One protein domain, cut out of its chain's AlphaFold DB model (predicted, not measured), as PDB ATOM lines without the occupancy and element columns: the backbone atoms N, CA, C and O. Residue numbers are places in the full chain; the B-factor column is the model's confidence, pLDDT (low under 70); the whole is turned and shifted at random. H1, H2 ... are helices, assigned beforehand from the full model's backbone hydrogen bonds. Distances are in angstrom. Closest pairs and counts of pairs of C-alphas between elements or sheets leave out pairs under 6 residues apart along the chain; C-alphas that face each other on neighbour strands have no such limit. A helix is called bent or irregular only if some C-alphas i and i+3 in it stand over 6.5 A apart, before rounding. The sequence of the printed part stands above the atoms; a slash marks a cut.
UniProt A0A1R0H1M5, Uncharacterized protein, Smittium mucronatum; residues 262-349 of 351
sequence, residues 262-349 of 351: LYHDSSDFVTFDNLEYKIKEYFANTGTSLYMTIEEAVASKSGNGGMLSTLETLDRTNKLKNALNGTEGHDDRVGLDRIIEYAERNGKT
ATOM      1  N   LEU A 262     297.508 193.384 257.936       94.94
ATOM      2  CA  LEU A 262     298.035 192.733 256.732       94.94
ATOM      3  C   LEU A 262     298.684 191.378 257.047       94.94
ATOM      4  O   LEU A 262     298.578 190.446 256.257       94.94
ATOM      5  N   TYR A 263     299.358 191.270 258.191       94.81
ATOM      6  CA  TYR A 263     299.929 190.018 258.672       94.81
ATOM      7  C   TYR A 263     298.838 188.989 258.981       94.81
ATOM      8  O   TYR A 263     298.959 187.835 258.578       94.81
ATOM      9  N   HIS A 264     297.745 189.393 259.628       93.06
ATOM     10  CA  HIS A 264     296.617 188.494 259.879       93.06
ATOM     11  C   HIS A 264     295.919 188.066 258.588       93.06
ATOM     12  O   HIS A 264     295.632 186.879 258.436       93.06
ATOM     13  N   ASP A 265     295.752 188.996 257.645       91.81
ATOM     14  CA  ASP A 265     295.183 188.755 256.314       91.81
ATOM     15  C   ASP A 265     296.129 187.921 255.415       91.81
ATOM     16  O   ASP A 265     295.723 187.413 254.370       91.81
ATOM     17  N   SER A 266     297.398 187.743 255.804       94.00
ATOM     18  CA  SER A 266     298.389 187.032 254.983       94.00
ATOM     19  C   SER A 266     298.133 185.529 254.856       94.00
ATOM     20  O   SER A 266     298.613 184.920 253.898       94.00
ATOM     21  N   SER A 267     297.324 184.930 255.742       89.69
ATOM     22  CA  SER A 267     296.844 183.548 255.559       89.69
ATOM     23  C   SER A 267     296.030 183.392 254.272       89.69
ATOM     24  O   SER A 267     296.018 182.330 253.642       89.69
ATOM     25  N   ASP A 268     295.411 184.484 253.830       91.12
ATOM     26  CA  ASP A 268     294.557 184.513 252.652       91.12
ATOM     27  C   ASP A 268     295.340 184.869 251.386       91.12
ATOM     28  O   ASP A 268     294.788 184.837 250.281       91.12
ATOM     29  N   PHE A 269     296.653 185.087 251.476       95.81
ATOM     30  CA  PHE A 269     297.482 185.311 250.295       95.81
ATOM     31  C   PHE A 269     297.692 184.030 249.496       95.81
ATOM     32  O   PHE A 269     297.697 182.915 250.022       95.81
ATOM     33  N   VAL A 270     297.810 184.192 248.183       96.38
ATOM     34  CA  VAL A 270     298.022 183.083 247.259       96.38
ATOM     35  C   VAL A 270     299.516 182.774 247.197       96.38
ATOM     36  O   VAL A 270     300.324 183.634 246.850       96.38
ATOM     37  N   THR A 271     299.876 181.546 247.540       97.00
ATOM     38  CA  THR A 271     301.202 180.948 247.390       97.00
ATOM     39  C   THR A 271     301.122 179.833 246.352       97.00
ATOM     40  O   THR A 271     300.035 179.353 246.034       97.00
ATOM     41  N   PHE A 272     302.260 179.396 245.808       97.44
ATOM     42  CA  PHE A 272     302.270 178.300 244.832       97.44
ATOM     43  C   PHE A 272     301.643 177.018 245.392       97.44
ATOM     44  O   PHE A 272     300.908 176.343 244.677       97.44
ATOM     45  N   ASP A 273     301.838 176.756 246.684       97.56
ATOM     46  CA  ASP A 273     301.315 175.562 247.349       97.56
ATOM     47  C   ASP A 273     299.795 175.624 247.585       97.56
ATOM     48  O   ASP A 273     299.130 174.590 247.585       97.56
ATOM     49  N   ASN A 274     299.217 176.820 247.772       96.00
ATOM     50  CA  ASN A 274     297.779 176.983 248.035       96.00
ATOM     51  C   ASN A 274     296.960 177.422 246.806       96.00
ATOM     52  O   ASN A 274     295.731 177.518 246.889       96.00
ATOM     53  N   LEU A 275     297.620 177.667 245.670       97.25
ATOM     54  CA  LEU A 275     297.000 178.190 244.454       97.25
ATOM     55  C   LEU A 275     295.878 177.274 243.953       97.25
ATOM     56  O   LEU A 275     294.758 177.735 243.741       97.25
ATOM     57  N   GLU A 276     296.149 175.975 243.799       97.75
ATOM     58  CA  GLU A 276     295.153 175.022 243.292       97.75
ATOM     59  C   GLU A 276     293.946 174.887 244.222       97.75
ATOM     60  O   GLU A 276     292.811 174.775 243.755       97.75
ATOM     61  N   TYR A 277     294.181 174.912 245.537       97.25
ATOM     62  CA  TYR A 277     293.120 174.852 246.538       97.25
ATOM     63  C   TYR A 277     292.199 176.073 246.433       97.25
ATOM     64  O   TYR A 277     290.986 175.908 246.317       97.25
ATOM     65  N   LYS A 278     292.764 177.284 246.363       95.81
ATOM     66  CA  LYS A 278     291.983 178.526 246.237       95.81
ATOM     67  C   LYS A 278     291.241 178.629 244.910       95.81
ATOM     68  O   LYS A 278     290.119 179.123 244.878       95.81
ATOM     69  N   ILE A 279     291.831 178.129 243.823       95.00
ATOM     70  CA  ILE A 279     291.148 178.022 242.529       95.00
ATOM     71  C   ILE A 279     289.924 177.105 242.656       95.00
ATOM     72  O   ILE A 279     288.832 177.484 242.236       95.00
ATOM     73  N   LYS A 280     290.082 175.921 243.261       96.25
ATOM     74  CA  LYS A 280     288.971 174.980 243.478       96.25
ATOM     75  C   LYS A 280     287.885 175.579 244.372       96.25
ATOM     76  O   LYS A 280     286.714 175.481 244.019       96.25
ATOM     77  N   GLU A 281     288.261 176.224 245.473       93.69
ATOM     78  CA  GLU A 281     287.336 176.911 246.384       93.69
ATOM     79  C   GLU A 281     286.557 178.020 245.666       93.69
ATOM     80  O   GLU A 281     285.331 178.086 245.762       93.69
ATOM     81  N   TYR A 282     287.247 178.845 244.876       91.25
ATOM     82  CA  TYR A 282     286.618 179.901 244.091       91.25
ATOM     83  C   TYR A 282     285.601 179.339 243.090       91.25
ATOM     84  O   TYR A 282     284.471 179.823 243.025       91.25
ATOM     85  N   PHE A 283     285.966 178.292 242.340       92.50
ATOM     86  CA  PHE A 283     285.057 177.670 241.374       92.50
ATOM     87  C   PHE A 283     283.890 176.933 242.043       92.50
ATOM     88  O   PHE A 283     282.771 176.998 241.528       92.50
ATOM     89  N   ALA A 284     284.103 176.316 243.209       92.88
ATOM     90  CA  ALA A 284     283.032 175.726 244.011       92.88
ATOM     91  C   ALA A 284     282.025 176.786 244.497       92.88
ATOM     92  O   ALA A 284     280.824 176.521 244.535       92.88
ATOM     93  N   ASN A 285     282.496 178.002 244.795       87.12
ATOM     94  CA  ASN A 285     281.677 179.106 245.301       87.12
ATOM     95  C   ASN A 285     281.045 180.006 244.221       87.12
ATOM     96  O   ASN A 285     280.386 180.982 244.562       87.12
ATOM     97  N   THR A 286     281.167 179.694 242.926       75.06
ATOM     98  CA  THR A 286     280.627 180.514 241.812       75.06
ATOM     99  C   THR A 286     279.114 180.783 241.828       75.06
ATOM    100  O   THR A 286     278.639 181.604 241.044       75.06
ATOM    101  N   GLY A 287     278.345 180.149 242.719       71.31
ATOM    102  CA  GLY A 287     276.917 180.429 242.902       71.31
ATOM    103  C   GLY A 287     276.608 181.779 243.566       71.31
ATOM    104  O   GLY A 287     275.479 182.259 243.462       71.31
ATOM    105  N   THR A 288     277.574 182.416 244.233       69.88
ATOM    106  CA  THR A 288     277.398 183.750 244.823       69.88
ATOM    107  C   THR A 288     277.842 184.827 243.835       69.88
ATOM    108  O   THR A 288     279.023 184.982 243.536       69.88
ATOM    109  N   SER A 289     276.880 185.594 243.308       64.31
ATOM    110  CA  SER A 289     277.157 186.765 242.466       64.31
ATOM    111  C   SER A 289     278.152 187.696 243.167       64.31
ATOM    112  O   SER A 289     277.852 188.257 244.220       64.31
ATOM    113  N   LEU A 290     279.341 187.862 242.577       65.00
ATOM    114  CA  LEU A 290     280.435 188.664 243.141       65.00
ATOM    115  C   LEU A 290     280.128 190.169 243.163       65.00
ATOM    116  O   LEU A 290     280.796 190.939 243.853       65.00
ATOM    117  N   TYR A 291     279.137 190.599 242.385       77.56
ATOM    118  CA  TYR A 291     278.788 191.999 242.225       77.56
ATOM    119  C   TYR A 291     277.391 192.224 242.776       77.56
ATOM    120  O   TYR A 291     276.397 191.916 242.124       77.56
ATOM    121  N   MET A 292     277.332 192.798 243.977       82.44
ATOM    122  CA  MET A 292     276.096 193.369 244.489       82.44
ATOM    123  C   MET A 292     275.771 194.607 243.651       82.44
ATOM    124  O   MET A 292     276.538 195.577 243.633       82.44
ATOM    125  N   THR A 293     274.653 194.580 242.933       89.81
ATOM    126  CA  THR A 293     274.211 195.762 242.184       89.81
ATOM    127  C   THR A 293     273.804 196.878 243.152       89.81
ATOM    128  O   THR A 293     273.472 196.637 244.313       89.81
ATOM    129  N   ILE A 294     273.812 198.135 242.693       89.56
ATOM    130  CA  ILE A 294     273.345 199.259 243.526       89.56
ATOM    131  C   ILE A 294     271.891 199.025 243.963       89.56
ATOM    132  O   ILE A 294     271.537 199.335 245.097       89.56
ATOM    133  N   GLU A 295     271.064 198.451 243.087       89.94
ATOM    134  CA  GLU A 295     269.673 198.114 243.395       89.94
ATOM    135  C   GLU A 295     269.582 197.061 244.500       89.94
ATOM    136  O   GLU A 295     268.826 197.262 245.443       89.94
ATOM    137  N   GLU A 296     270.405 196.011 244.468       86.06
ATOM    138  CA  GLU A 296     270.486 195.013 245.545       86.06
ATOM    139  C   GLU A 296     271.033 195.595 246.857       86.06
ATOM    140  O   GLU A 296     270.547 195.265 247.939       86.06
ATOM    141  N   ALA A 297     272.012 196.500 246.797       84.44
ATOM    142  CA  ALA A 297     272.547 197.185 247.977       84.44
ATOM    143  C   ALA A 297     271.513 198.124 248.624       84.44
ATOM    144  O   ALA A 297     271.464 198.277 249.847       84.44
ATOM    145  N   VAL A 298     270.675 198.769 247.810       88.00
ATOM    146  CA  VAL A 298     269.564 199.594 248.297       88.00
ATOM    147  C   VAL A 298     268.433 198.704 248.803       88.00
ATOM    148  O   VAL A 298     267.942 198.948 249.901       88.00
ATOM    149  N   ALA A 299     268.071 197.655 248.064       85.44
ATOM    150  CA  ALA A 299     267.010 196.717 248.413       85.44
ATOM    151  C   ALA A 299     267.329 195.929 249.689       85.44
ATOM    152  O   ALA A 299     266.446 195.748 250.517       85.44
ATOM    153  N   SER A 300     268.582 195.521 249.903       80.81
ATOM    154  CA  SER A 300     269.015 194.879 251.154       80.81
ATOM    155  C   SER A 300     268.870 195.816 252.354       80.81
ATOM    156  O   SER A 300     268.432 195.389 253.421       80.81
ATOM    157  N   LYS A 301     269.142 197.116 252.178       83.06
ATOM    158  CA  LYS A 301     268.920 198.119 253.227       83.06
ATOM    159  C   LYS A 301     267.444 198.457 253.430       83.06
ATOM    160  O   LYS A 301     267.028 198.650 254.567       83.06
ATOM    161  N   SER A 302     266.652 198.567 252.366       85.31
ATOM    162  CA  SER A 302     265.249 198.989 252.459       85.31
ATOM    163  C   SER A 302     264.289 197.843 252.778       85.31
ATOM    164  O   SER A 302     263.320 198.051 253.503       85.31
ATOM    165  N   GLY A 303     264.547 196.645 252.253       78.94
ATOM    166  CA  GLY A 303     263.680 195.466 252.344       78.94
ATOM    167  C   GLY A 303     263.556 194.910 253.758       78.94
ATOM    168  O   GLY A 303     262.471 194.505 254.158       78.94
ATOM    169  N   ASN A 304     264.620 195.009 254.559       75.94
ATOM    170  CA  ASN A 304     264.592 194.649 255.978       75.94
ATOM    171  C   ASN A 304     264.202 195.831 256.885       75.94
ATOM    172  O   ASN A 304     264.451 195.799 258.088       75.94
ATOM    173  N   GLY A 305     263.650 196.917 256.328       79.88
ATOM    174  CA  GLY A 305     263.294 198.113 257.100       79.88
ATOM    175  C   GLY A 305     264.501 198.812 257.737       79.88
ATOM    176  O   GLY A 305     264.371 199.435 258.787       79.88
ATOM    177  N   GLY A 306     265.690 198.680 257.142       77.56
ATOM    178  CA  GLY A 306     266.943 199.164 257.721       77.56
ATOM    179  C   GLY A 306     267.542 198.250 258.790       77.56
ATOM    180  O   GLY A 306     268.587 198.597 259.344       77.56
ATOM    181  N   MET A 307     266.929 197.096 259.082       79.81
ATOM    182  CA  MET A 307     267.531 196.109 259.973       79.81
ATOM    183  C   MET A 307     268.710 195.424 259.287       79.81
ATOM    184  O   MET A 307     268.633 194.987 258.138       79.81
ATOM    185  N   LEU A 308     269.816 195.353 260.017       81.81
ATOM    186  CA  LEU A 308     271.048 194.726 259.564       81.81
ATOM    187  C   LEU A 308     270.824 193.223 259.400       81.81
ATOM    188  O   LEU A 308     270.120 192.603 260.197       81.81
ATOM    189  N   SER A 309     271.450 192.629 258.385       83.75
ATOM    190  CA  SER A 309     271.480 191.170 258.257       83.75
ATOM    191  C   SER A 309     272.125 190.548 259.502       83.75
ATOM    192  O   SER A 309     272.974 191.170 260.147       83.75
ATOM    193  N   THR A 310     271.753 189.316 259.851       87.12
ATOM    194  CA  THR A 310     272.364 188.585 260.976       87.12
ATOM    195  C   THR A 310     273.878 188.467 260.802       87.12
ATOM    196  O   THR A 310     274.621 188.711 261.750       87.12
ATOM    197  N   LEU A 311     274.339 188.207 259.573       86.69
ATOM    198  CA  LEU A 311     275.759 188.159 259.215       86.69
ATOM    199  C   LEU A 311     276.452 189.513 259.396       86.69
ATOM    200  O   LEU A 311     277.535 189.588 259.964       86.69
ATOM    201  N   GLU A 312     275.818 190.600 258.955       87.50
ATOM    202  CA  GLU A 312     276.375 191.948 259.106       87.50
ATOM    203  C   GLU A 312     276.412 192.375 260.578       87.50
ATOM    204  O   GLU A 312     277.361 193.016 261.028       87.50
ATOM    205  N   THR A 313     275.385 192.007 261.342       90.75
ATOM    206  CA  THR A 313     275.334 192.235 262.788       90.75
ATOM    207  C   THR A 313     276.475 191.492 263.468       90.75
ATOM    208  O   THR A 313     277.202 192.103 264.243       90.75
ATOM    209  N   LEU A 314     276.692 190.220 263.120       92.31
ATOM    210  CA  LEU A 314     277.797 189.416 263.633       92.31
ATOM    211  C   LEU A 314     279.152 190.054 263.300       92.31
ATOM    212  O   LEU A 314     279.945 190.300 264.209       92.31
ATOM    213  N   ASP A 315     279.390 190.425 262.042       90.44
ATOM    214  CA  ASP A 315     280.632 191.088 261.617       90.44
ATOM    215  C   ASP A 315     280.871 192.407 262.377       90.44
ATOM    216  O   ASP A 315     281.959 192.657 262.901       90.44
ATOM    217  N   ARG A 316     279.834 193.237 262.541       91.25
ATOM    218  CA  ARG A 316     279.922 194.470 263.342       91.25
ATOM    219  C   ARG A 316     280.183 194.188 264.817       91.25
ATOM    220  O   ARG A 316     280.961 194.917 265.430       91.25
ATOM    221  N   THR A 317     279.561 193.158 265.390       94.12
ATOM    222  CA  THR A 317     279.813 192.777 266.787       94.12
ATOM    223  C   THR A 317     281.238 192.277 266.980       94.12
ATOM    224  O   THR A 317     281.864 192.665 267.959       94.12
ATOM    225  N   ASN A 318     281.787 191.517 266.031       91.88
ATOM    226  CA  ASN A 318     283.176 191.066 266.076       91.88
ATOM    227  C   ASN A 318     284.137 192.251 265.933       91.88
ATOM    228  O   ASN A 318     285.047 192.399 266.739       91.88
ATOM    229  N   LYS A 319     283.878 193.183 265.005       91.00
ATOM    230  CA  LYS A 319     284.647 194.438 264.894       91.00
ATOM    231  C   LYS A 319     284.628 195.256 266.186       91.00
ATOM    232  O   LYS A 319     285.655 195.809 266.570       91.00
ATOM    233  N   LEU A 320     283.479 195.333 266.854       93.31
ATOM    234  CA  LEU A 320     283.339 196.053 268.117       93.31
ATOM    235  C   LEU A 320     284.065 195.332 269.260       93.31
ATOM    236  O   LEU A 320     284.781 195.984 270.015       93.31
ATOM    237  N   LYS A 321     283.932 194.004 269.363       94.25
ATOM    238  CA  LYS A 321     284.690 193.185 270.322       94.25
ATOM    239  C   LYS A 321     286.192 193.361 270.129       94.25
ATOM    240  O   LYS A 321     286.896 193.601 271.101       94.25
ATOM    241  N   ASN A 322     286.650 193.339 268.884       90.62
ATOM    242  CA  ASN A 322     288.039 193.579 268.526       90.62
ATOM    243  C   ASN A 322     288.536 194.950 268.981       90.62
ATOM    244  O   ASN A 322     289.541 195.048 269.685       90.62
ATOM    245  N   ALA A 323     287.770 196.000 268.681       89.19
ATOM    246  CA  ALA A 323     288.094 197.353 269.116       89.19
ATOM    247  C   ALA A 323     288.143 197.500 270.650       89.19
ATOM    248  O   ALA A 323     288.986 198.234 271.156       89.19
ATOM    249  N   LEU A 324     287.264 196.813 271.392       92.62
ATOM    250  CA  LEU A 324     287.248 196.851 272.861       92.62
ATOM    251  C   LEU A 324     288.376 196.028 273.494       92.62
ATOM    252  O   LEU A 324     288.940 196.440 274.503       92.62
ATOM    253  N   ASN A 325     288.703 194.874 272.913       91.12
ATOM    254  CA  ASN A 325     289.684 193.937 273.462       91.12
ATOM    255  C   ASN A 325     291.128 194.235 273.027       91.12
ATOM    256  O   ASN A 325     292.049 193.546 273.487       91.12
ATOM    257  N   GLY A 326     291.319 195.209 272.128       88.75
ATOM    258  CA  GLY A 326     292.601 195.477 271.476       88.75
ATOM    259  C   GLY A 326     293.055 194.317 270.584       88.75
ATOM    260  O   GLY A 326     294.254 194.063 270.469       88.75
ATOM    261  N   THR A 327     292.106 193.563 270.022       91.56
ATOM    262  CA  THR A 327     292.342 192.467 269.070       91.56
ATOM    263  C   THR A 327     292.013 192.919 267.648       91.56
ATOM    264  O   THR A 327     291.335 193.924 267.442       91.56
ATOM    265  N   GLU A 328     292.527 192.210 266.645       87.31
ATOM    266  CA  GLU A 328     292.320 192.524 265.227       87.31
ATOM    267  C   GLU A 328     292.020 191.253 264.411       87.31
ATOM    268  O   GLU A 328     292.360 190.142 264.808       87.31
ATOM    269  N   GLY A 329     291.396 191.417 263.239       82.19
ATOM    270  CA  GLY A 329     291.089 190.314 262.315       82.19
ATOM    271  C   GLY A 329     289.746 189.616 262.574       82.19
ATOM    272  O   GLY A 329     288.939 190.073 263.377       82.19
ATOM    273  N   HIS A 330     289.467 188.535 261.843       79.00
ATOM    274  CA  HIS A 330     288.202 187.793 261.969       79.00
ATOM    275  C   HIS A 330     288.188 186.824 263.167       79.00
ATOM    276  O   HIS A 330     287.130 186.594 263.745       79.00
ATOM    277  N   ASP A 331     289.367 186.342 263.582       83.88
ATOM    278  CA  ASP A 331     289.536 185.269 264.577       83.88
ATOM    279  C   ASP A 331     289.993 185.782 265.960       83.88
ATOM    280  O   ASP A 331     290.765 185.108 266.641       83.88
ATOM    281  N   ASP A 332     289.605 187.002 266.351       88.31
ATOM    282  CA  ASP A 332     290.029 187.644 267.612       88.31
ATOM    283  C   ASP A 332     291.561 187.610 267.831       88.31
ATOM    284  O   ASP A 332     292.065 187.413 268.943       88.31
ATOM    285  N   ARG A 333     292.340 187.782 266.752       90.94
ATOM    286  CA  ARG A 333     293.800 187.654 266.804       90.94
ATOM    287  C   ARG A 333     294.430 188.811 267.571       90.94
ATOM    288  O   ARG A 333     293.866 189.893 267.727       90.94
ATOM    289  N   VAL A 334     295.644 188.575 268.061       93.19
ATOM    290  CA  VAL A 334     296.391 189.542 268.872       93.19
ATOM    291  C   VAL A 334     296.582 190.848 268.088       93.19
ATOM    292  O   VAL A 334     297.160 190.842 267.000       93.19
ATOM    293  N   GLY A 335     296.077 191.957 268.631       93.44
ATOM    294  CA  GLY A 335     296.255 193.289 268.056       93.44
ATOM    295  C   GLY A 335     297.561 193.948 268.498       93.44
ATOM    296  O   GLY A 335     298.295 193.429 269.345       93.44
ATOM    297  N   LEU A 336     297.847 195.117 267.922       92.62
ATOM    298  CA  LEU A 336     299.110 195.833 268.112       92.62
ATOM    299  C   LEU A 336     299.447 196.095 269.587       92.62
ATOM    300  O   LEU A 336     300.586 195.884 269.997       92.62
ATOM    301  N   ASP A 337     298.470 196.524 270.386       93.38
ATOM    302  CA  ASP A 337     298.702 196.928 271.777       93.38
ATOM    303  C   ASP A 337     299.207 195.757 272.634       93.38
ATOM    304  O   ASP A 337     300.162 195.910 273.393       93.38
ATOM    305  N   ARG A 338     298.652 194.554 272.434       93.56
ATOM    306  CA  ARG A 338     299.113 193.338 273.122       93.56
ATOM    307  C   ARG A 338     300.492 192.881 272.647       93.56
ATOM    308  O   ARG A 338     301.258 192.348 273.442       93.56
ATOM    309  N   ILE A 339     300.816 193.079 271.365       93.00
ATOM    310  CA  ILE A 339     302.156 192.780 270.831       93.00
ATOM    311  C   ILE A 339     303.193 193.696 271.488       93.00
ATOM    312  O   ILE A 339     304.252 193.221 271.892       93.00
ATOM    313  N   ILE A 340     302.879 194.988 271.622       93.19
ATOM    314  CA  ILE A 340     303.744 195.962 272.299       93.19
ATOM    315  C   ILE A 340     303.907 195.586 273.774       93.19
ATOM    316  O   ILE A 340     305.037 195.474 274.240       93.19
ATOM    317  N   GLU A 341     302.812 195.307 274.484       94.25
ATOM    318  CA  GLU A 341     302.848 194.892 275.894       94.25
ATOM    319  C   GLU A 341     303.706 193.632 276.098       94.25
ATOM    320  O   GLU A 341     304.547 193.572 276.998       94.25
ATOM    321  N   TYR A 342     303.537 192.630 275.232       94.56
ATOM    322  CA  TYR A 342     304.332 191.405 275.263       94.56
ATOM    323  C   TYR A 342     305.821 191.677 275.000       94.56
ATOM    324  O   TYR A 342     306.682 191.146 275.706       94.56
ATOM    325  N   ALA A 343     306.137 192.535 274.024       93.56
ATOM    326  CA  ALA A 343     307.511 192.925 273.716       93.56
ATOM    327  C   ALA A 343     308.171 193.682 274.883       93.56
ATOM    328  O   ALA A 343     309.315 193.391 275.229       93.56
ATOM    329  N   GLU A 344     307.449 194.597 275.534       94.94
ATOM    330  CA  GLU A 344     307.929 195.329 276.713       94.94
ATOM    331  C   GLU A 344     308.146 194.409 277.917       94.94
ATOM    332  O   GLU A 344     309.124 194.564 278.655       94.94
ATOM    333  N   ARG A 345     307.255 193.432 278.120       94.62
ATOM    334  CA  ARG A 345     307.383 192.448 279.200       94.62
ATOM    335  C   ARG A 345     308.614 191.566 279.013       94.62
ATOM    336  O   ARG A 345     309.337 191.340 279.980       94.62
ATOM    337  N   ASN A 346     308.868 191.109 277.790       91.75
ATOM    338  CA  ASN A 346     310.016 190.257 277.487       91.75
ATOM    339  C   ASN A 346     311.338 191.036 277.452       91.75
ATOM    340  O   ASN A 346     312.360 190.513 277.889       91.75
ATOM    341  N   GLY A 347     311.328 192.293 276.997       86.38
ATOM    342  CA  GLY A 347     312.519 193.150 277.003       86.38
ATOM    343  C   GLY A 347     313.055 193.423 278.413       86.38
ATOM    344  O   GLY A 347     314.262 193.489 278.608       86.38
ATOM    345  N   LYS A 348     312.171 193.489 279.417       77.56
ATOM    346  CA  LYS A 348     312.553 193.646 280.833       77.56
ATOM    347  C   LYS A 348     313.173 192.396 281.463       77.56
ATOM    348  O   LYS A 348     313.747 192.499 282.535       77.56
ATOM    349  N   THR A 349     313.016 191.223 280.848       65.69
ATOM    350  CA  THR A 349     313.589 189.962 281.360       65.69
ATOM    351  C   THR A 349     314.964 189.637 280.773       65.69
ATOM    352  O   THR A 349     315.576 188.655 281.179       65.69
TER     353      THR A 349
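AT A GLANCE: This is residues 262 to 349 of the 351 residues of an uncharacterized protein of Smittium mucronatum (UniProt A0A1R0H1M5). The five helices follow one another round an open, flat frame with a hollow middle: H2 makes one side, H3 stands at one end, H4 runs back along the opposite side, and H1 lies at the other end, between the side of H2 and the side of H4. H5 goes on beyond H4 in roughly the same direction, and its residues 340 to 347, with residues 348 and 349, stick out as an arm. The printed part has 88 residues with five named helices, in the order H1, H2, H3, H4, H5, and no named strand; the class is all helix. The whole is extended, with a radius of gyration of the C-alphas of 18.8 A, and the C-alphas span 58 by 40 by 17 A.

HOW THE PARTS SIT: From the first printed residue, H1, residues 262 to 268, is followed by a short link of 6 residues to H2, residues 275 to 284. A short link of 9 residues then leads to H3, residues 294 to 303. A short link of 6 residues joins H3 to H4, residues 310 to 325. A short link of 10 residues joins H4 to H5, residues 336 to 347. In this last link residues 327 to 328 pair with residues 333 to 334, antiparallel, in stretches too short to be named strands. Each of the five helices is apart from the other four, with no C-alpha of the one within 8 A of the other. In H2, H3, H4 and H5 every O i to N i+4 pair is within hydrogen-bond range. In H1 1 of 3 such pairs is within range, beside 3 of 4 O i to N i+3 pairs.

IN THESE COORDINATES: H1 begins at C-alpha 262, at (298.035, 192.733, 256.732). It is irregular, but only just: C-alphas 264 and 267 are 6.6 A apart. H2 measures 14.2 A from first to last C-alpha, and H3 measures 13.6 A. H4, the longest helix by residues, measures 22.0 A and begins at C-alpha 310, at (272.364, 188.585, 260.976). H5 measures 16.3 A and ends at C-alpha 347, at (312.519, 193.150, 277.003).

THE WHOLE: The two C-alphas farthest apart are those of Glu 295 and Thr 349, 58.6 A. Residues 271 to 277, of which 275 to 277 belong to H2, stand free, as do residues 280 to 291, of which 280 to 284 belong to H2, and residues 340 to 349, of which 340 to 347 belong to H5. The printed part has no cut, and no link is long. The mean pLDDT of the printed part is 88.5; residues 288 to 290 and residue 349 are under 70.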